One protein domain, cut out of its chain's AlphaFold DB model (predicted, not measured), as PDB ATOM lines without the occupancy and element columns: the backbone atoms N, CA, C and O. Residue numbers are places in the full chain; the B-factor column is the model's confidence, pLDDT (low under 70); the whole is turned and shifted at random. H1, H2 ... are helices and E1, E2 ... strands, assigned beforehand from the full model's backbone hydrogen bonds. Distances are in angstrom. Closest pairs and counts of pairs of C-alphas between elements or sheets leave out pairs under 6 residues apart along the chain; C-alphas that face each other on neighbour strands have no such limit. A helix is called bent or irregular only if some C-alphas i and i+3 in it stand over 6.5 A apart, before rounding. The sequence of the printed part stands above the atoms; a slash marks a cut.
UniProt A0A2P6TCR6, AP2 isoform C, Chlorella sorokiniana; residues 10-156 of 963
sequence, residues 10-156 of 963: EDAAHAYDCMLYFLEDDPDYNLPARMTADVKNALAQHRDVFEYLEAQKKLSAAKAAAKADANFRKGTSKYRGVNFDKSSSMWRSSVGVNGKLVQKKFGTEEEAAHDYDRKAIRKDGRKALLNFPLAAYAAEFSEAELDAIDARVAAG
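Overview. This is residues 10 to 156 of the 963 residues of the protein "AP2 isoform C" of Chlorella sorokiniana (UniProt A0A2P6TCR6). A long helix, H3, bridges a small helical end, H1 with H2, and a lobe in which H4 covers one face of a strongly twisted three-stranded sheet. H6 packs on residues 122 to 126 of H4, with short H5 nearby, while residues 58 to 64 of H3 stand free. The printed part has 147 residues, with six named helices and three named strands in the order H1 H2 H3 E1 E2 E3 H4 H5 H6, mostly helix. The sheet, E1 - E2 - E3, is a meander, each strand the antiparallel neighbour of the one before. The whole is loose, with a radius of gyration of the C-alphas of 20.6 A, and spans 64 by 35 by 27 A.

Arrangement. H1, residues 10 to 23, touches H2, residues 33 to 43, with its residues 17 to 21 alone; the closest C-alphas, Asp 17 and Val 39, are 6.3 A apart. H3, residues 47 to 72, is near H1. In the hairpin of E1, residues 82 to 85, and E2, residues 90 to 97, N 83 and O 92 are 2.9 A apart; in that of E2 and E3, residues 100 to 106, N 102 and O 95 are 2.8 A apart. H4, residues 109 to 127, makes two layers with the sheet, at a height of 9.4 A; the closest C-alphas of H4 and E2, Ala 112 and Ser 93, are 4.7 A apart. H4 has a kink of 75 degrees near residue 121 and is irregular, C-alphas 123 and 126 being 9.5 A apart. H5, residues 134 to 137, is close to but not clearly touching H4, the closest C-alphas, Leu 134 and Arg 126, being 7.8 A apart. H6, residues 143 to 154, touches H4 at a steep tilt of 66 degrees; the closest C-alphas, Asp 150 and Gly 125, are 4.9 A apart. Every O i to N i+4 pair is within hydrogen-bond range in H1, H2, H3 and H6, and 13 of 15 in H4; H5 is too short for one.

Along the chain. H1 begins at C-alpha 10 (-50.141, -80.625, -11.136). H3 is 37.7 A long, H4 23.1 A and E2 22.0 A. H6 ends at C-alpha 154 (-46.133, -43.069, -15.952).

Size, cuts and confidence. The C-alphas farthest apart, Glu 10 and Ser 88, are 64.0 A apart. The printed part has no cut, and no link is long. Confidence is low, with pLDDT under 70, at residues 10 to 50, 53, 56 and 60 to 75.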
ATOM      1  N   GLU A  10     -51.242 -81.446 -11.632       63.28
ATOM      2  CA  GLU A  10     -50.141 -80.625 -11.136       63.28
ATOM      3  C   GLU A  10     -49.482 -79.815 -12.266       63.28
ATOM      4  O   GLU A  10     -49.250 -78.618 -12.098       63.28
ATOM      5  N   ASP A  11     -49.267 -80.417 -13.443       59.59
ATOM      6  CA  ASP A  11     -48.775 -79.704 -14.633       59.59
ATOM      7  C   ASP A  11     -49.768 -78.631 -15.107       59.59
ATOM      8  O   ASP A  11     -49.358 -77.557 -15.552       59.59
ATOM      9  N   ALA A  12     -51.074 -78.910 -15.011       64.19
ATOM     10  CA  ALA A  12     -52.127 -77.962 -15.366       64.19
ATOM     11  C   ALA A  12     -52.192 -76.781 -14.379       64.19
ATOM     12  O   ALA A  12     -52.287 -75.630 -14.805       64.19
ATOM     13  N   ALA A  13     -52.080 -77.049 -13.073       65.19
ATOM     14  CA  ALA A  13     -52.000 -76.014 -12.042       65.19
ATOM     15  C   ALA A  13     -50.738 -75.149 -12.208       65.19
ATOM     16  O   ALA A  13     -50.824 -73.924 -12.218       65.19
ATOM     17  N   HIS A  14     -49.581 -75.768 -12.455       61.25
ATOM     18  CA  HIS A  14     -48.332 -75.047 -12.699       61.25
ATOM     19  C   HIS A  14     -48.382 -74.203 -13.988       61.25
ATOM     20  O   HIS A  14     -47.872 -73.081 -14.021       61.25
ATOM     21  N   ALA A  15     -49.035 -74.691 -15.049       64.19
ATOM     22  CA  ALA A  15     -49.274 -73.912 -16.265       64.19
ATOM     23  C   ALA A  15     -50.222 -72.722 -16.027       64.19
ATOM     24  O   ALA A  15     -50.002 -71.644 -16.586       64.19
ATOM     25  N   TYR A  16     -51.233 -72.891 -15.170       68.56
ATOM     26  CA  TYR A  16     -52.140 -71.825 -14.745       68.56
ATOM     27  C   TYR A  16     -51.418 -70.753 -13.911       68.56
ATOM     28  O   TYR A  16     -51.528 -69.568 -14.224       68.56
ATOM     29  N   ASP A  17     -50.584 -71.142 -12.944       65.12
ATOM     30  CA  ASP A  17     -49.763 -70.208 -12.158       65.12
ATOM     31  C   ASP A  17     -48.746 -69.454 -13.039       65.12
ATOM     32  O   ASP A  17     -48.563 -68.240 -12.902       65.12
ATOM     33  N   CYS A  18     -48.137 -70.138 -14.016       60.31
ATOM     34  CA  CYS A  18     -47.292 -69.500 -15.029       60.31
ATOM     35  C   CYS A  18     -48.072 -68.482 -15.880       60.31
ATOM     36  O   CYS A  18     -47.543 -67.416 -16.192       60.31
ATOM     37  N   MET A  19     -49.319 -68.788 -16.257       68.56
ATOM     38  CA  MET A  19     -50.193 -67.871 -16.994       68.56
ATOM     39  C   MET A  19     -50.539 -66.635 -16.154       68.56
ATOM     40  O   MET A  19     -50.414 -65.518 -16.657       68.56
ATOM     41  N   LEU A  20     -50.888 -66.810 -14.875       65.56
ATOM     42  CA  LEU A  20     -51.133 -65.699 -13.949       65.56
ATOM     43  C   LEU A  20     -49.906 -64.782 -13.828       65.56
ATOM     44  O   LEU A  20     -50.056 -63.564 -13.899       65.56
ATOM     45  N   TYR A  21     -48.689 -65.332 -13.765       65.62
ATOM     46  CA  TYR A  21     -47.448 -64.542 -13.743       65.62
ATOM     47  C   TYR A  21     -47.209 -63.690 -15.011       65.62
ATOM     48  O   TYR A  21     -46.508 -62.672 -14.959       65.62
ATOM     49  N   PHE A  22     -47.777 -64.060 -16.164       60.53
ATOM     50  CA  PHE A  22     -47.766 -63.200 -17.356       60.53
ATOM     51  C   PHE A  22     -48.849 -62.111 -17.328       60.53
ATOM     52  O   PHE A  22     -48.654 -61.090 -17.982       60.53
ATOM     53  N   LEU A  23     -49.936 -62.310 -16.575       62.56
ATOM     54  CA  LEU A  23     -51.065 -61.379 -16.455       62.56
ATOM     55  C   LEU A  23     -50.903 -60.354 -15.317       62.56
ATOM     56  O   LEU A  23     -51.578 -59.335 -15.334       62.56
ATOM     57  N   GLU A  24     -49.992 -60.563 -14.357       62.50
ATOM     58  CA  GLU A  24     -49.747 -59.607 -13.255       62.50
ATOM     59  C   GLU A  24     -49.317 -58.191 -13.692       62.50
ATOM     60  O   GLU A  24     -49.429 -57.256 -12.901       62.50
ATOM     61  N   ASP A  25     -48.782 -58.039 -14.908       52.81
ATOM     62  CA  ASP A  25     -48.330 -56.756 -15.468       52.81
ATOM     63  C   ASP A  25     -49.398 -56.089 -16.370       52.81
ATOM     64  O   ASP A  25     -49.132 -55.035 -16.956       52.81
ATOM     65  N   ASP A  26     -50.575 -56.704 -16.531       55.44
ATOM     66  CA  ASP A  26     -51.650 -56.220 -17.401       55.44
ATOM     67  C   ASP A  26     -52.574 -55.246 -16.633       55.44
ATOM     68  O   ASP A  26     -53.200 -55.652 -15.649       55.44
ATOM     69  N   PRO A  27     -52.666 -53.957 -17.028       49.62
ATOM     70  CA  PRO A  27     -53.468 -52.967 -16.309       49.62
ATOM     71  C   PRO A  27     -54.976 -53.254 -16.342       49.62
ATOM     72  O   PRO A  27     -55.688 -52.736 -15.481       49.62
ATOM     73  N   ASP A  28     -55.448 -54.079 -17.281       45.72
ATOM     74  CA  ASP A  28     -56.864 -54.427 -17.418       45.72
ATOM     75  C   ASP A  28     -57.256 -55.622 -16.511       45.72
ATOM     76  O   ASP A  28     -58.440 -55.842 -16.245       45.72
ATOM     77  N   TYR A  29     -56.281 -56.366 -15.958       50.66
ATOM     78  CA  TYR A  29     -56.504 -57.519 -15.069       50.66
ATOM     79  C   TYR A  29     -56.108 -57.240 -13.610       50.66
ATOM     80  O   TYR A  29     -54.993 -57.507 -13.157       50.66
ATOM     81  N   ASN A  30     -57.075 -56.777 -12.815       51.94
ATOM     82  CA  ASN A  30     -56.877 -56.442 -11.400       51.94
ATOM     83  C   ASN A  30     -56.831 -57.690 -10.481       51.94
ATOM     84  O   ASN A  30     -57.770 -57.983  -9.735       51.94
ATOM     85  N   LEU A  31     -55.735 -58.452 -10.545       56.81
ATOM     86  CA  LEU A  31     -55.502 -59.635  -9.708       56.81
ATOM     87  C   LEU A  31     -55.383 -59.267  -8.210       56.81
ATOM     88  O   LEU A  31     -54.560 -58.419  -7.849       56.81
ATOM     89  N   PRO A  32     -56.122 -59.931  -7.295       60.53
ATOM     90  CA  PRO A  32     -56.057 -59.624  -5.868       60.53
ATOM     91  C   PRO A  32     -54.636 -59.742  -5.303       60.53
ATOM     92  O   PRO A  32     -53.973 -60.765  -5.471       60.53
ATOM     93  N   ALA A  33     -54.206 -58.742  -4.524       57.03
ATOM     94  CA  ALA A  33     -52.856 -58.658  -3.941       57.03
ATOM     95  C   ALA A  33     -52.432 -59.873  -3.082       57.03
ATOM     96  O   ALA A  33     -51.254 -60.050  -2.778       57.03
ATOM     97  N   ARG A  34     -53.394 -60.709  -2.672       51.16
ATOM     98  CA  ARG A  34     -53.146 -61.983  -1.989       51.16
ATOM     99  C   ARG A  34     -52.829 -63.124  -2.961       51.16
ATOM    100  O   ARG A  34     -51.879 -63.850  -2.707       51.16
ATOM    101  N   MET A  35     -53.548 -63.240  -4.084       50.28
ATOM    102  CA  MET A  35     -53.222 -64.222  -5.130       50.28
ATOM    103  C   MET A  35     -51.834 -63.961  -5.705       50.28
ATOM    104  O   MET A  35     -51.051 -64.892  -5.829       50.28
ATOM    105  N   THR A  36     -51.483 -62.701  -5.975       61.44
ATOM    106  CA  THR A  36     -50.142 -62.360  -6.476       61.44
ATOM    107  C   THR A  36     -49.040 -62.664  -5.457       61.44
ATOM    108  O   THR A  36     -47.945 -63.063  -5.840       61.44
ATOM    109  N   ALA A  37     -49.304 -62.550  -4.150       64.38
ATOM    110  CA  ALA A  37     -48.362 -62.960  -3.107       64.38
ATOM    111  C   ALA A  37     -48.230 -64.491  -2.982       64.38
ATOM    112  O   ALA A  37     -47.116 -64.997  -2.826       64.38
ATOM    113  N   ASP A  38     -49.340 -65.226  -3.073       63.38
ATOM    114  CA  ASP A  38     -49.361 -66.688  -2.966       63.38
ATOM    115  C   ASP A  38     -48.737 -67.348  -4.218       63.38
ATOM    116  O   ASP A  38     -47.864 -68.206  -4.075       63.38
ATOM    117  N   VAL A  39     -49.047 -66.860  -5.428       64.25
ATOM    118  CA  VAL A  39     -48.405 -67.263  -6.700       64.25
ATOM    119  C   VAL A  39     -46.905 -66.948  -6.680       64.25
ATOM    120  O   VAL A  39     -46.091 -67.809  -7.013       64.25
ATOM    121  N   LYS A  40     -46.493 -65.762  -6.204       62.03
ATOM    122  CA  LYS A  40     -45.064 -65.435  -6.041       62.03
ATOM    123  C   LYS A  40     -44.360 -66.340  -5.026       62.03
ATOM    124  O   LYS A  40     -43.211 -66.700  -5.262       62.03
ATOM    125  N   ASN A  41     -45.013 -66.741  -3.933       69.56
ATOM    126  CA  ASN A  41     -44.444 -67.687  -2.960       69.56
ATOM    127  C   ASN A  41     -44.369 -69.129  -3.491       69.56
ATOM    128  O   ASN A  41     -43.450 -69.862  -3.115       69.56
ATOM    129  N   ALA A  42     -45.306 -69.542  -4.349       62.78
ATOM    130  CA  ALA A  42     -45.257 -70.828  -5.040       62.78
ATOM    131  C   ALA A  42     -44.122 -70.846  -6.082       62.78
ATOM    132  O   ALA A  42     -43.232 -71.693  -6.003       62.78
ATOM    133  N   LEU A  43     -44.058 -69.850  -6.976       55.28
ATOM    134  CA  LEU A  43     -42.977 -69.739  -7.967       55.28
ATOM    135  C   LEU A  43     -41.596 -69.489  -7.335       55.28
ATOM    136  O   LEU A  43     -40.597 -69.946  -7.882       55.28
ATOM    137  N   ALA A  44     -41.496 -68.824  -6.179       60.69
ATOM    138  CA  ALA A  44     -40.211 -68.618  -5.498       60.69
ATOM    139  C   ALA A  44     -39.547 -69.925  -5.022       60.69
ATOM    140  O   ALA A  44     -38.335 -69.943  -4.794       60.69
ATOM    141  N   GLN A  45     -40.308 -71.018  -4.897       67.12
ATOM    142  CA  GLN A  45     -39.769 -72.357  -4.622       67.12
ATOM    143  C   GLN A  45     -39.149 -72.996  -5.883       67.12
ATOM    144  O   GLN A  45     -38.280 -73.856  -5.763       67.12
ATOM    145  N   HIS A  46     -39.509 -72.502  -7.073       62.97
ATOM    146  CA  HIS A  46     -39.037 -72.926  -8.396       62.97
ATOM    147  C   HIS A  46     -38.262 -71.791  -9.088       62.97
ATOM    148  O   HIS A  46     -38.657 -71.221 -10.109       62.97
ATOM    149  N   ARG A  47     -37.131 -71.417  -8.480       59.25
ATOM    150  CA  ARG A  47     -36.277 -70.295  -8.911       59.25
ATOM    151  C   ARG A  47     -35.797 -70.408 -10.367       59.25
ATOM    152  O   ARG A  47     -35.660 -69.399 -11.052       59.25
ATOM    153  N   ASP A  48     -35.529 -71.622 -10.820       64.19
ATOM    154  CA  ASP A  48     -35.162 -71.971 -12.192       64.19
ATOM    155  C   ASP A  48     -36.286 -71.664 -13.195       64.19
ATOM    156  O   ASP A  48     -36.034 -71.070 -14.248       64.19
ATOM    157  N   VAL A  49     -37.537 -71.967 -12.833       62.53
ATOM    158  CA  VAL A  49     -38.725 -71.588 -13.612       62.53
ATOM    159  C   VAL A  49     -38.870 -70.065 -13.663       62.53
ATOM    160  O   VAL A  49     -39.124 -69.513 -14.733       62.53
ATOM    161  N   PHE A  50     -38.631 -69.355 -12.557       63.97
ATOM    162  CA  PHE A  50     -38.671 -67.886 -12.537       63.97
ATOM    163  C   PHE A  50     -37.614 -67.250 -13.463       63.97
ATOM    164  O   PHE A  50     -37.944 -66.378 -14.273       63.97
ATOM    165  N   GLU A  51     -36.359 -67.712 -13.408       72.44
ATOM    166  CA  GLU A  51     -35.280 -67.238 -14.291       72.44
ATOM    167  C   GLU A  51     -35.584 -67.553 -15.779       72.44
ATOM    168  O   GLU A  51     -35.341 -66.714 -16.655       72.44
ATOM    169  N   TYR A  52     -36.215 -68.699 -16.074       72.19
ATOM    170  CA  TYR A  52     -36.713 -69.047 -17.413       72.19
ATOM    171  C   TYR A  52     -37.862 -68.138 -17.886       72.19
ATOM    172  O   TYR A  52     -37.835 -67.642 -19.016       72.19
ATOM    173  N   LEU A  53     -38.861 -67.875 -17.039       69.44
ATOM    174  CA  LEU A  53     -40.005 -67.019 -17.372       69.44
ATOM    175  C   LEU A  53     -39.581 -65.556 -17.572       69.44
ATOM    176  O   LEU A  53     -40.051 -64.908 -18.511       69.44
ATOM    177  N   GLU A  54     -38.633 -65.045 -16.781       75.06
ATOM    178  CA  GLU A  54     -37.994 -63.751 -17.047       75.06
ATOM    179  C   GLU A  54     -37.274 -63.729 -18.404       75.06
ATOM    180  O   GLU A  54     -37.384 -62.746 -19.145       75.06
ATOM    181  N   ALA A  55     -36.537 -64.789 -18.749       71.12
ATOM    182  CA  ALA A  55     -35.877 -64.895 -20.048       71.12
ATOM    183  C   ALA A  55     -36.897 -64.918 -21.201       71.12
ATOM    184  O   ALA A  55     -36.671 -64.265 -22.223       71.12
ATOM    185  N   GLN A  56     -38.051 -65.571 -21.024       69.19
ATOM    186  CA  GLN A  56     -39.155 -65.542 -21.990       69.19
ATOM    187  C   GLN A  56     -39.814 -64.156 -22.094       69.19
ATOM    188  O   GLN A  56     -40.000 -63.689 -23.220       69.19
ATOM    189  N   LYS A  57     -40.088 -63.450 -20.980       75.25
ATOM    190  CA  LYS A  57     -40.570 -62.044 -20.993       75.25
ATOM    191  C   LYS A  57     -39.580 -61.124 -21.736       75.25
ATOM    192  O   LYS A  57     -39.980 -60.321 -22.578       75.25
ATOM    193  N   LYS A  58     -38.270 -61.280 -21.506       71.94
ATOM    194  CA  LYS A  58     -37.214 -60.518 -22.210       71.94
ATOM    195  C   LYS A  58     -37.152 -60.866 -23.705       71.94
ATOM    196  O   LYS A  58     -37.025 -59.972 -24.543       71.94
ATOM    197  N   LEU A  59     -37.286 -62.145 -24.061       70.44
ATOM    198  CA  LEU A  59     -37.267 -62.619 -25.448       70.44
ATOM    199  C   LEU A  59     -38.519 -62.197 -26.236       70.44
ATOM    200  O   LEU A  59     -38.404 -61.866 -27.420       70.44
ATOM    201  N   SER A  60     -39.704 -62.196 -25.621       66.19
ATOM    202  CA  SER A  60     -40.943 -61.739 -26.261       66.19
ATOM    203  C   SER A  60     -40.918 -60.226 -26.500       66.19
ATOM    204  O   SER A  60     -41.206 -59.794 -27.618       66.19
ATOM    205  N   ALA A  61     -40.448 -59.436 -25.528       66.56
ATOM    206  CA  ALA A  61     -40.222 -57.999 -25.686       66.56
ATOM    207  C   ALA A  61     -39.207 -57.689 -26.807       66.56
ATOM    208  O   ALA A  61     -39.471 -56.851 -27.673       66.56
ATOM    209  N   ALA A  62     -38.085 -58.418 -26.868       64.75
ATOM    210  CA  ALA A  62     -37.100 -58.275 -27.943       64.75
ATOM    211  C   ALA A  62     -37.679 -58.631 -29.328       64.75
ATOM    212  O   ALA A  62     -37.436 -57.921 -30.308       64.75
ATOM    213  N   LYS A  63     -38.498 -59.690 -29.423       61.62
ATOM    214  CA  LYS A  63     -39.221 -60.056 -30.655       61.62
ATOM    215  C   LYS A  63     -40.252 -58.997 -31.060       61.62
ATOM    216  O   LYS A  63     -40.390 -58.723 -32.252       61.62
ATOM    217  N   ALA A  64     -40.948 -58.380 -30.104       61.69
ATOM    218  CA  ALA A  64     -41.892 -57.293 -30.367       61.69
ATOM    219  C   ALA A  64     -41.179 -56.043 -30.917       61.69
ATOM    220  O   ALA A  64     -41.597 -55.510 -31.947       61.69
ATOM    221  N   ALA A  65     -40.054 -55.645 -30.312       61.44
ATOM    222  CA  ALA A  65     -39.206 -54.561 -30.813       61.44
ATOM    223  C   ALA A  65     -38.685 -54.849 -32.236       61.44
ATOM    224  O   ALA A  65     -38.857 -54.032 -33.142       61.44
ATOM    225  N   ALA A  66     -38.158 -56.055 -32.480       60.69
ATOM    226  CA  ALA A  66     -37.703 -56.469 -33.808       60.69
ATOM    227  C   ALA A  66     -38.836 -56.483 -34.857       60.69
ATOM    228  O   ALA A  66     -38.616 -56.119 -36.013       60.69
ATOM    229  N   LYS A  67     -40.067 -56.850 -34.471       52.53
ATOM    230  CA  LYS A  67     -41.255 -56.797 -35.345       52.53
ATOM    231  C   LYS A  67     -41.661 -55.352 -35.670       52.53
ATOM    232  O   LYS A  67     -42.036 -55.076 -36.813       52.53
ATOM    233  N   ALA A  68     -41.547 -54.431 -34.712       57.88
ATOM    234  CA  ALA A  68     -41.767 -53.002 -34.941       57.88
ATOM    235  C   ALA A  68     -40.731 -52.417 -35.924       57.88
ATOM    236  O   ALA A  68     -41.104 -51.709 -36.863       57.88
ATOM    237  N   ASP A  69     -39.454 -52.785 -35.785       60.44
ATOM    238  CA  ASP A  69     -38.381 -52.370 -36.700       60.44
ATOM    239  C   ASP A  69     -38.469 -53.029 -38.091       60.44
ATOM    240  O   ASP A  69     -38.122 -52.411 -39.101       60.44
ATOM    241  N   ALA A  70     -38.998 -54.251 -38.187       55.81
ATOM    242  CA  ALA A  70     -39.268 -54.902 -39.470       55.81
ATOM    243  C   ALA A  70     -40.430 -54.234 -40.230       55.81
ATOM    244  O   ALA A  70     -40.348 -54.044 -41.446       55.81
ATOM    245  N   ASN A  71     -41.500 -53.837 -39.532       54.97
ATOM    246  CA  ASN A  71     -42.612 -53.097 -40.141       54.97
ATOM    247  C   ASN A  71     -42.218 -51.672 -40.554       54.97
ATOM    248  O   ASN A  71     -42.723 -51.167 -41.555       54.97
ATOM    249  N   PHE A  72     -41.275 -51.056 -39.842       55.56
ATOM    250  CA  PHE A  72     -40.729 -49.746 -40.178       55.56
ATOM    251  C   PHE A  72     -40.078 -49.708 -41.585       55.56
ATOM    252  O   PHE A  72     -40.285 -48.750 -42.331       55.56
ATOM    253  N   ARG A  73     -39.410 -50.781 -42.036       54.78
ATOM    254  CA  ARG A  73     -38.749 -50.844 -43.363       54.78
ATOM    255  C   ARG A  73     -39.680 -50.852 -44.592       54.78
ATOM    256  O   ARG A  73     -39.189 -50.965 -45.711       54.78
ATOM    257  N   LYS A  74     -41.003 -50.747 -44.418       57.53
ATOM    258  CA  LYS A  74     -41.999 -50.742 -45.513       57.53
ATOM    259  C   LYS A  74     -42.400 -49.333 -45.988       57.53
ATOM    260  O   LYS A  74     -43.188 -49.213 -46.924       57.53
ATOM    261  N   GLY A  75     -41.902 -48.280 -45.337       66.88
ATOM    262  CA  GLY A  75     -42.217 -46.888 -45.668       66.88
ATOM    263  C   GLY A  75     -41.521 -46.358 -46.928       66.88
ATOM    264  O   GLY A  75     -40.653 -46.995 -47.517       66.88
ATOM    265  N   THR A  76     -41.876 -45.130 -47.317       82.25
ATOM    266  CA  THR A  76     -41.177 -44.380 -48.388       82.25
ATOM    267  C   THR A  76     -39.908 -43.669 -47.904       82.25
ATOM    268  O   THR A  76     -39.250 -42.996 -48.694       82.25
ATOM    269  N   SER A  77     -39.576 -43.809 -46.619       85.69
ATOM    270  CA  SER A  77     -38.455 -43.163 -45.941       85.69
ATOM    271  C   SER A  77     -37.548 -44.184 -45.253       85.69
ATOM    272  O   SER A  77     -38.005 -45.248 -44.834       85.69
ATOM    273  N   LYS A  78     -36.280 -43.812 -45.056       87.06
ATOM    274  CA  LYS A  78     -35.338 -44.497 -44.154       87.06
ATOM    275  C   LYS A  78     -35.543 -44.171 -42.664       87.06
ATOM    276  O   LYS A  78     -34.774 -44.690 -41.860       87.06
ATOM    277  N   TYR A  79     -36.500 -43.306 -42.297       89.44
ATOM    278  CA  TYR A  79     -36.747 -42.847 -40.920       89.44
ATOM    279  C   TYR A  79     -38.186 -43.108 -40.439       89.44
ATOM    280  O   TYR A  79     -39.158 -43.019 -41.192       89.44
ATOM    281  N   ARG A  80     -38.323 -43.479 -39.163       89.81
ATOM    282  CA  ARG A  80     -39.554 -43.934 -38.509       89.81
ATOM    283  C   ARG A  80     -40.578 -42.809 -38.478       89.81
ATOM    284  O   ARG A  80     -40.239 -41.669 -38.180       89.81
ATOM    285  N   GLY A  81     -41.820 -43.140 -38.828       89.62
ATOM    286  CA  GLY A  81     -42.920 -42.179 -38.924       89.62
ATOM    287  C   GLY A  81     -42.771 -41.128 -40.030       89.62
ATOM    288  O   GLY A  81     -43.590 -40.207 -40.077       89.62
ATOM    289  N   VAL A  82     -41.776 -41.249 -40.917       92.81
ATOM    290  CA  VAL A  82     -41.568 -40.334 -42.045       92.81
ATOM    291  C   VAL A  82     -42.103 -40.942 -43.345       92.81
ATOM    292  O   VAL A  82     -41.874 -42.110 -43.646       92.81
ATOM    293  N   ASN A  83     -42.828 -40.150 -44.136       92.56
ATOM    294  CA  ASN A  83     -43.374 -40.560 -45.433       92.56
ATOM    295  C   ASN A  83     -43.279 -39.437 -46.474       92.56
ATOM    296  O   ASN A  83     -43.594 -38.287 -46.176       92.56
ATOM    297  N   PHE A  84     -42.911 -39.757 -47.715       92.38
ATOM    298  CA  PHE A  84     -42.888 -38.792 -48.814       92.38
ATOM    299  C   PHE A  84     -44.283 -38.603 -49.425       92.38
ATOM    300  O   PHE A  84     -44.864 -39.526 -50.003       92.38
ATOM    301  N   ASP A  85     -44.820 -37.388 -49.343       90.38
ATOM    302  CA  ASP A  85     -46.038 -37.000 -50.044       90.38
ATOM    303  C   ASP A  85     -45.706 -36.587 -51.484       90.38
ATOM    304  O   ASP A  85     -45.298 -35.456 -51.751       90.38
ATOM    305  N   LYS A  86     -45.937 -37.510 -52.425       87.69
ATOM    306  CA  LYS A  86     -45.726 -37.298 -53.866       87.69
ATOM    307  C   LYS A  86     -46.528 -36.120 -54.436       87.69
ATOM    308  O   LYS A  86     -46.093 -35.550 -55.431       87.69
ATOM    309  N   SER A  87     -47.670 -35.760 -53.839       87.12
ATOM    310  CA  SER A  87     -48.533 -34.685 -54.352       87.12
ATOM    311  C   SER A  87     -47.966 -33.296 -54.055       87.12
ATOM    312  O   SER A  87     -47.928 -32.443 -54.938       87.12
ATOM    313  N   SER A  88     -47.459 -33.086 -52.835       89.12
ATOM    314  CA  SER A  88     -46.834 -31.822 -52.425       89.12
ATOM    315  C   SER A  88     -45.309 -31.809 -52.555       89.12
ATOM    316  O   SER A  88     -44.697 -30.763 -52.370       89.12
ATOM    317  N   SER A  89     -44.693 -32.946 -52.907       91.69
ATOM    318  CA  SER A  89     -43.235 -33.153 -52.932       91.69
ATOM    319  C   SER A  89     -42.547 -32.808 -51.602       91.69
ATOM    320  O   SER A  89     -41.430 -32.293 -51.582       91.69
ATOM    321  N   MET A  90     -43.225 -33.091 -50.486       94.38
ATOM    322  CA  MET A  90     -42.763 -32.815 -49.122       94.38
ATOM    323  C   MET A  90     -42.695 -34.098 -48.297       94.38
ATOM    324  O   MET A  90     -43.491 -35.022 -48.470       94.38
ATOM    325  N   TRP A  91     -41.779 -34.123 -47.338       95.06
ATOM    326  CA  TRP A  91     -41.692 -35.185 -46.342       95.06
ATOM    327  C   TRP A  91     -42.666 -34.907 -45.202       95.06
ATOM    328  O   TRP A  91     -42.765 -33.781 -44.722       95.06
ATOM    329  N   ARG A  92     -43.409 -35.919 -44.763       92.62
ATOM    330  CA  ARG A  92     -44.312 -35.839 -43.613       92.62
ATOM    331  C   ARG A  92     -43.738 -36.597 -42.436       92.62
ATOM    332  O   ARG A  92     -43.513 -37.792 -42.575       92.62
ATOM    333  N   SER A  93     -43.590 -35.933 -41.290       95.19
ATOM    334  CA  SER A  93     -43.521 -36.613 -39.993       95.19
ATOM    335  C   SER A  93     -44.947 -36.981 -39.568       95.19
ATOM    336  O   SER A  93     -45.885 -36.224 -39.839       95.19
ATOM    337  N   SER A  94     -45.132 -38.138 -38.935       90.94
ATOM    338  CA  SER A  94     -46.441 -38.641 -38.504       90.94
ATOM    339  C   SER A  94     -46.308 -39.541 -37.275       90.94
ATOM    340  O   SER A  94     -45.480 -40.447 -37.250       90.94
ATOM    341  N   VAL A  95     -47.109 -39.277 -36.242       90.56
ATOM    342  CA  VAL A  95     -47.115 -40.036 -34.982       90.56
ATOM    343  C   VAL A  95     -48.539 -40.125 -34.436       90.56
ATOM    344  O   VAL A  95     -49.274 -39.140 -34.470       90.56
ATOM    345  N   GLY A  96     -48.927 -41.304 -33.952       85.88
ATOM    346  CA  GLY A  96     -50.191 -41.500 -33.244       85.88
ATOM    347  C   GLY A  96     -50.044 -41.129 -31.769       85.88
ATOM    348  O   GLY A  96     -49.247 -41.748 -31.053       85.88
ATOM    349  N   VAL A  97     -50.813 -40.134 -31.329       79.44
ATOM    350  CA  VAL A  97     -50.943 -39.699 -29.933       79.44
ATOM    351  C   VAL A  97     -52.411 -39.865 -29.558       79.44
ATOM    352  O   VAL A  97     -53.250 -39.175 -30.123       79.44
ATOM    353  N   ASN A  98     -52.713 -40.785 -28.638       76.31
ATOM    354  CA  ASN A  98     -54.066 -41.047 -28.127       76.31
ATOM    355  C   ASN A  98     -55.105 -41.181 -29.266       76.31
ATOM    356  O   ASN A  98     -56.032 -40.388 -29.376       76.31
ATOM    357  N   GLY A  99     -54.863 -42.109 -30.202       72.50
ATOM    358  CA  GLY A  99     -55.681 -42.313 -31.410       72.50
ATOM    359  C   GLY A  99     -55.517 -41.251 -32.514       72.50
ATOM    360  O   GLY A  99     -55.580 -41.578 -33.697       72.50
ATOM    361  N   LYS A 100     -55.216 -39.993 -32.170       78.19
ATOM    362  CA  LYS A 100     -55.132 -38.868 -33.118       78.19
ATOM    363  C   LYS A 100     -53.755 -38.814 -33.814       78.19
ATOM    364  O   LYS A 100     -52.695 -38.873 -33.185       78.19
ATOM    365  N   LEU A 101     -53.750 -38.715 -35.150       85.25
ATOM    366  CA  LEU A 101     -52.539 -38.800 -35.985       85.25
ATOM    367  C   LEU A 101     -51.920 -37.416 -36.267       85.25
ATOM    368  O   LEU A 101     -52.322 -36.706 -37.189       85.25
ATOM    369  N   VAL A 102     -50.882 -37.043 -35.517       86.25
ATOM    370  CA  VAL A 102     -50.252 -35.710 -35.581       86.25
ATOM    371  C   VAL A 102     -49.214 -35.625 -36.710       86.25
ATOM    372  O   VAL A 102     -48.027 -35.934 -36.527       86.25
ATOM    373  N   GLN A 103     -49.638 -35.155 -37.885       90.06
ATOM    374  CA  GLN A 103     -48.773 -34.992 -39.065       90.06
ATOM    375  C   GLN A 103     -48.179 -33.580 -39.212       90.06
ATOM    376  O   GLN A 103     -48.777 -32.596 -38.785       90.06
ATOM    377  N   LYS A 104     -47.001 -33.457 -39.839       92.50
ATOM    378  CA  LYS A 104     -46.409 -32.162 -40.239       92.50
ATOM    379  C   LYS A 104     -45.524 -32.319 -41.479       92.50
ATOM    380  O   LYS A 104     -44.858 -33.341 -41.613       92.50
ATOM    381  N   LYS A 105     -45.539 -31.333 -42.386       93.44
ATOM    382  CA  LYS A 105     -44.805 -31.333 -43.669       93.44
ATOM    383  C   LYS A 105     -43.462 -30.591 -43.576       93.44
ATOM    384  O   LYS A 105     -43.373 -29.585 -42.877       93.44
ATOM    385  N   PHE A 106     -42.465 -31.074 -44.318       94.56
ATOM    386  CA  PHE A 106     -41.064 -30.644 -44.306       94.56
ATOM    387  C   PHE A 106     -40.421 -30.706 -45.693       94.56
ATOM    388  O   PHE A 106     -40.847 -31.476 -46.560       94.56
ATOM    389  N   GLY A 107     -39.363 -29.915 -45.889       93.38
ATOM    390  CA  GLY A 107     -38.603 -29.895 -47.143       93.38
ATOM    391  C   GLY A 107     -37.621 -31.061 -47.289       93.38
ATOM    392  O   GLY A 107     -37.330 -31.468 -48.412       93.38
ATOM    393  N   THR A 108     -37.129 -31.621 -46.179       94.50
ATOM    394  CA  THR A 108     -36.154 -32.724 -46.172       94.50
ATOM    395  C   THR A 108     -36.612 -33.902 -45.316       94.50
ATOM    396  O   THR A 108     -37.469 -33.776 -44.438       94.50
ATOM    397  N   GLU A 109     -36.033 -35.066 -45.599       95.12
ATOM    398  CA  GLU A 109     -36.351 -36.328 -44.933       95.12
ATOM    399  C   GLU A 109     -35.864 -36.318 -43.475       95.12
ATOM    400  O   GLU A 109     -36.578 -36.719 -42.557       95.12
ATOM    401  N   GLU A 110     -34.662 -35.783 -43.258       94.00
ATOM    402  CA  GLU A 110     -34.013 -35.649 -41.955       94.00
ATOM    403  C   GLU A 110     -34.759 -34.677 -41.026       94.00
ATOM    404  O   GLU A 110     -34.876 -34.931 -39.829       94.00
ATOM    405  N   GLU A 111     -35.299 -33.576 -41.558       93.38
ATOM    406  CA  GLU A 111     -36.061 -32.602 -40.764       93.38
ATOM    407  C   GLU A 111     -37.389 -33.204 -40.273       93.38
ATOM    408  O   GLU A 111     -37.758 -33.033 -39.106       93.38
ATOM    409  N   ALA A 112     -38.058 -33.989 -41.129       94.81
ATOM    410  CA  ALA A 112     -39.230 -34.770 -40.747       94.81
ATOM    411  C   ALA A 112     -38.901 -35.835 -39.689       94.81
ATOM    412  O   ALA A 112     -39.687 -36.028 -38.759       94.81
ATOM    413  N   ALA A 113     -37.739 -36.485 -39.786       94.88
ATOM    414  CA  ALA A 113     -37.289 -37.485 -38.819       94.88
ATOM    415  C   ALA A 113     -36.997 -36.870 -37.439       94.88
ATOM    416  O   ALA A 113     -37.469 -37.380 -36.426       94.88
ATOM    417  N   HIS A 114     -36.319 -35.719 -37.389       94.62
ATOM    418  CA  HIS A 114     -36.118 -34.980 -36.139       94.62
ATOM    419  C   HIS A 114     -37.434 -34.470 -35.521       94.62
ATOM    420  O   HIS A 114     -37.560 -34.393 -34.300       94.62
ATOM    421  N   ASP A 115     -38.434 -34.101 -36.330       95.25
ATOM    422  CA  ASP A 115     -39.756 -33.720 -35.814       95.25
ATOM    423  C   ASP A 115     -40.580 -34.920 -35.326       95.25
ATOM    424  O   ASP A 115     -41.292 -34.780 -34.333       95.25
ATOM    425  N   TYR A 116     -40.446 -36.092 -35.955       94.31
ATOM    426  CA  TYR A 116     -40.984 -37.345 -35.414       94.31
ATOM    427  C   TYR A 116     -40.381 -37.654 -34.041       94.31
ATOM    428  O   TYR A 116     -41.129 -37.793 -33.076       94.31
ATOM    429  N   ASP A 117     -39.051 -37.672 -33.927       95.00
ATOM    430  CA  ASP A 117     -38.347 -37.952 -32.672       95.00
ATOM    431  C   ASP A 117     -38.751 -36.973 -31.560       95.00
ATOM    432  O   ASP A 117     -39.123 -37.403 -30.472       95.00
ATOM    433  N   ARG A 118     -38.789 -35.661 -31.836       94.31
ATOM    434  CA  ARG A 118     -39.293 -34.648 -30.884       94.31
ATOM    435  C   ARG A 118     -40.697 -34.951 -30.364       94.31
ATOM    436  O   ARG A 118     -41.007 -34.624 -29.218       94.31
ATOM    437  N   LYS A 119     -41.583 -35.474 -31.214       93.38
ATOM    438  CA  LYS A 119     -42.949 -35.827 -30.816       93.38
ATOM    439  C   LYS A 119     -42.979 -37.158 -30.059       93.38
ATOM    440  O   LYS A 119     -43.709 -37.252 -29.080       93.38
ATOM    441  N   ALA A 120     -42.158 -38.132 -30.457       92.25
ATOM    442  CA  ALA A 120     -41.996 -39.407 -29.763       92.25
ATOM    443  C   ALA A 120     -41.447 -39.206 -28.339       92.25
ATOM    444  O   ALA A 120     -42.057 -39.695 -27.397       92.25
ATOM    445  N   ILE A 121     -40.400 -38.386 -28.148       92.69
ATOM    446  CA  ILE A 121     -39.875 -38.015 -26.816       92.69
ATOM    447  C   ILE A 121     -40.983 -37.426 -25.938       92.69
ATOM    448  O   ILE A 121     -41.119 -37.811 -24.785       92.69
ATOM    449  N   ARG A 122     -41.810 -36.514 -26.469       89.50
ATOM    450  CA  ARG A 122     -42.911 -35.905 -25.696       89.50
ATOM    451  C   ARG A 122     -44.030 -36.879 -25.340       89.50
ATOM    452  O   ARG A 122     -44.735 -36.614 -24.373       89.50
ATOM    453  N   LYS A 123     -44.219 -37.935 -26.136       87.56
ATOM    454  CA  LYS A 123     -45.285 -38.926 -25.969       87.56
ATOM    455  C   LYS A 123     -44.863 -40.083 -25.060       87.56
ATOM    456  O   LYS A 123     -45.619 -40.435 -24.168       87.56
ATOM    457  N   ASP A 124     -43.681 -40.648 -25.290       87.25
ATOM    458  CA  ASP A 124     -43.223 -41.907 -24.688       87.25
ATOM    459  C   ASP A 124     -41.996 -41.706 -23.760       87.25
ATOM    460  O   ASP A 124     -41.431 -42.669 -23.236       87.25
ATOM    461  N   GLY A 125     -41.562 -40.455 -23.554       90.06
ATOM    462  CA  GLY A 125     -40.462 -40.091 -22.656       90.06
ATOM    463  C   GLY A 125     -39.093 -40.585 -23.124       90.06
ATOM    464  O   GLY A 125     -38.823 -40.714 -24.322       90.06
ATOM    465  N   ARG A 126     -38.206 -40.912 -22.177       90.06
ATOM    466  CA  ARG A 126     -36.889 -41.522 -22.460       90.06
ATOM    467  C   ARG A 126     -36.989 -42.916 -23.088       90.06
ATOM    468  O   ARG A 126     -36.006 -43.391 -23.651       90.06
ATOM    469  N   LYS A 127     -38.151 -43.575 -22.990       87.50
ATOM    470  CA  LYS A 127     -38.427 -44.895 -23.586       87.50
ATOM    471  C   LYS A 127     -38.829 -44.817 -25.068       87.50
ATOM    472  O   LYS A 127     -39.016 -45.857 -25.696       87.50
ATOM    473  N   ALA A 128     -38.950 -43.614 -25.633       88.62
ATOM    474  CA  ALA A 128     -39.300 -43.397 -27.032       88.62
ATOM    475  C   ALA A 128     -38.325 -44.076 -28.018       88.62
ATOM    476  O   ALA A 128     -37.104 -43.978 -27.892       88.62
ATOM    477  N   LEU A 129     -38.870 -44.716 -29.060       87.81
ATOM    478  CA  LEU A 129     -38.090 -45.346 -30.134       87.81
ATOM    479  C   LEU A 129     -37.681 -44.314 -31.198       87.81
ATOM    480  O   LEU A 129     -38.379 -44.110 -32.196       87.81
ATOM    481  N   LEU A 130     -36.535 -43.672 -30.977       92.19
ATOM    482  CA  LEU A 130     -36.021 -42.580 -31.810       92.19
ATOM    483  C   LEU A 130     -35.287 -43.056 -33.074       92.19
ATOM    484  O   LEU A 130     -34.781 -44.177 -33.146       92.19
ATOM    485  N   ASN A 131     -35.198 -42.169 -34.065       91.38
ATOM    486  CA  ASN A 131     -34.337 -42.306 -35.242       91.38
ATOM    487  C   ASN A 131     -32.892 -41.880 -34.964       91.38
ATOM    488  O   ASN A 131     -31.958 -42.425 -35.554       91.38
ATOM    489  N   PHE A 132     -32.713 -40.893 -34.087       93.19
ATOM    490  CA  PHE A 132     -31.417 -40.348 -33.699       93.19
ATOM    491  C   PHE A 132     -31.163 -40.556 -32.196       93.19
ATOM    492  O   PHE A 132     -32.115 -40.637 -31.418       93.19
ATOM    493  N   PRO A 133     -29.896 -40.622 -31.742       91.25
ATOM    494  CA  PRO A 133     -29.585 -40.781 -30.323       91.25
ATOM    495  C   PRO A 133     -30.205 -39.664 -29.477       91.25
ATOM    496  O   PRO A 133     -30.117 -38.498 -29.856       91.25
ATOM    497  N   LEU A 134     -30.737 -39.988 -28.291       89.44
ATOM    498  CA  LEU A 134     -31.356 -39.008 -27.379       89.44
ATOM    499  C   LEU A 134     -30.430 -37.810 -27.072       89.44
ATOM    500  O   LEU A 134     -30.891 -36.677 -26.968       89.44
ATOM    501  N   ALA A 135     -29.113 -38.039 -27.033       89.06
ATOM    502  CA  ALA A 135     -28.094 -37.001 -26.864       89.06
ATOM    503  C   ALA A 135     -28.122 -35.894 -27.942       89.06
ATOM    504  O   ALA A 135     -27.706 -34.772 -27.664       89.06
ATOM    505  N   ALA A 136     -28.639 -36.166 -29.147       88.12
ATOM    506  CA  ALA A 136     -28.843 -35.152 -30.185       88.12
ATOM    507  C   ALA A 136     -29.897 -34.100 -29.783       88.12
ATOM    508  O   ALA A 136     -29.855 -32.973 -30.271       88.12
ATOM    509  N   TYR A 137     -30.802 -34.450 -28.863       91.12
ATOM    510  CA  TYR A 137     -31.896 -33.604 -28.385       91.12
ATOM    511  C   TYR A 137     -31.631 -32.971 -27.011       91.12
ATOM    512  O   TYR A 137     -32.477 -32.232 -26.518       91.12
ATOM    513  N   ALA A 138     -30.449 -33.168 -26.415       86.56
ATOM    514  CA  ALA A 138     -30.087 -32.617 -25.099       86.56
ATOM    515  C   ALA A 138     -30.033 -31.069 -25.040       86.56
ATOM    516  O   ALA A 138     -29.931 -30.485 -23.965       86.56
ATOM    517  N   ALA A 139     -30.082 -30.394 -26.194       85.88
ATOM    518  CA  ALA A 139     -30.237 -28.939 -26.293       85.88
ATOM    519  C   ALA A 139     -31.707 -28.483 -26.421       85.88
ATOM    520  O   ALA A 139     -31.985 -27.295 -26.265       85.88
ATOM    521  N   GLU A 140     -32.626 -29.404 -26.736       87.38
ATOM    522  CA  GLU A 140     -34.070 -29.166 -26.901       87.38
ATOM    523  C   GLU A 140     -34.891 -29.656 -25.697       87.38
ATOM    524  O   GLU A 140     -35.961 -29.110 -25.445       87.38
ATOM    525  N   PHE A 141     -34.389 -30.655 -24.963       88.31
ATOM    526  CA  PHE A 141     -34.967 -31.171 -23.724       88.31
ATOM    527  C   PHE A 141     -33.888 -31.221 -22.642       88.31
ATOM    528  O   PHE A 141     -32.858 -31.879 -22.809       88.31
ATOM    529  N   SER A 142     -34.126 -30.534 -21.530       89.19
ATOM    530  CA  SER A 142     -33.316 -30.671 -20.321       89.19
ATOM    531  C   SER A 142     -33.664 -31.949 -19.551       89.19
ATOM    532  O   SER A 142     -34.764 -32.486 -19.676       89.19
ATOM    533  N   GLU A 143     -32.744 -32.409 -18.701       86.06
ATOM    534  CA  GLU A 143     -32.935 -33.598 -17.856       86.06
ATOM    535  C   GLU A 143     -34.239 -33.522 -17.038       86.06
ATOM    536  O   GLU A 143     -35.021 -34.464 -17.019       86.06
ATOM    537  N   ALA A 144     -34.534 -32.346 -16.468       85.06
ATOM    538  CA  ALA A 144     -35.750 -32.098 -15.695       85.06
ATOM    539  C   ALA A 144     -37.036 -32.090 -16.546       85.06
ATOM    540  O   ALA A 144     -38.108 -32.405 -16.036       85.06
ATOM    541  N   GLU A 145     -36.957 -31.733 -17.833       86.44
ATOM    542  CA  GLU A 145     -38.093 -31.852 -18.757       86.44
ATOM    543  C   GLU A 145     -38.323 -33.308 -19.163       86.44
ATOM    544  O   GLU A 145     -39.475 -33.723 -19.247       86.44
ATOM    545  N   LEU A 146     -37.258 -34.095 -19.357       87.19
ATOM    546  CA  LEU A 146     -37.373 -35.537 -19.592       87.19
ATOM    547  C   LEU A 146     -37.980 -36.244 -18.375       87.19
ATOM    548  O   LEU A 146     -38.945 -36.979 -18.545       87.19
ATOM    549  N   ASP A 147     -37.513 -35.944 -17.160       88.69
ATOM    550  CA  ASP A 147     -38.078 -36.491 -15.916       88.69
ATOM    551  C   ASP A 147     -39.558 -36.105 -15.736       88.69
ATOM    552  O   ASP A 147     -40.385 -36.927 -15.338       88.69
ATOM    553  N   ALA A 148     -39.923 -34.863 -16.073       87.31
ATOM    554  CA  ALA A 148     -41.310 -34.404 -16.027       87.31
ATOM    555  C   ALA A 148     -42.195 -35.061 -17.102       87.31
ATOM    556  O   ALA A 148     -43.386 -35.268 -16.859       87.31
ATOM    557  N   ILE A 149     -41.648 -35.394 -18.276       87.44
ATOM    558  CA  ILE A 149     -42.360 -36.169 -19.298       87.44
ATOM    559  C   ILE A 149     -42.507 -37.622 -18.835       87.44
ATOM    560  O   ILE A 149     -43.631 -38.114 -18.806       87.44
ATOM    561  N   ASP A 150     -41.432 -38.278 -18.394       88.19
ATOM    562  CA  ASP A 150     -41.451 -39.660 -17.895       88.19
ATOM    563  C   ASP A 150     -42.480 -39.832 -16.760       88.19
ATOM    564  O   ASP A 150     -43.269 -40.778 -16.773       88.19
ATOM    565  N   ALA A 151     -42.554 -38.876 -15.826       85.44
ATOM    566  CA  ALA A 151     -43.552 -38.862 -14.756       85.44
ATOM    567  C   ALA A 151     -45.000 -38.668 -15.256       85.44
ATOM    568  O   ALA A 151     -45.933 -39.192 -14.649       85.44
ATOM    569  N   ARG A 152     -45.218 -37.934 -16.359       82.31
ATOM    570  CA  ARG A 152     -46.549 -37.793 -16.987       82.31
ATOM    571  C   ARG A 152     -46.958 -39.049 -17.744       82.31
ATOM    572  O   ARG A 152     -48.118 -39.437 -17.640       82.31
ATOM    573  N   VAL A 153     -46.017 -39.679 -18.449       84.69
ATOM    574  CA  VAL A 153     -46.218 -40.952 -19.159       84.69
ATOM    575  C   VAL A 153     -46.556 -42.059 -18.163       84.69
ATOM    576  O   VAL A 153     -47.544 -42.759 -18.349       84.69
ATOM    577  N   ALA A 154     -45.824 -42.146 -17.047       81.69
ATOM    578  CA  ALA A 154     -46.133 -43.069 -15.952       81.69
ATOM    579  C   ALA A 154     -47.497 -42.800 -15.280       81.69
ATOM    580  O   ALA A 154     -48.066 -43.704 -14.679       81.69
ATOM    581  N   ALA A 155     -48.027 -41.578 -15.388       81.25
ATOM    582  CA  ALA A 155     -49.337 -41.186 -14.869       81.25
ATOM    583  C   ALA A 155     -50.457 -41.184 -15.935       81.25
ATOM    584  O   ALA A 155     -51.526 -40.637 -15.668       81.25
ATOM    585  N   GLY A 156     -50.209 -41.704 -17.146       77.38
ATOM    586  CA  GLY A 156     -51.194 -41.766 -18.239       77.38
ATOM    587  C   GLY A 156     -51.643 -40.410 -18.810       77.38
ATOM    588  O   GLY A 156     -52.617 -40.344 -19.554       77.38
TER     589      GLY A 156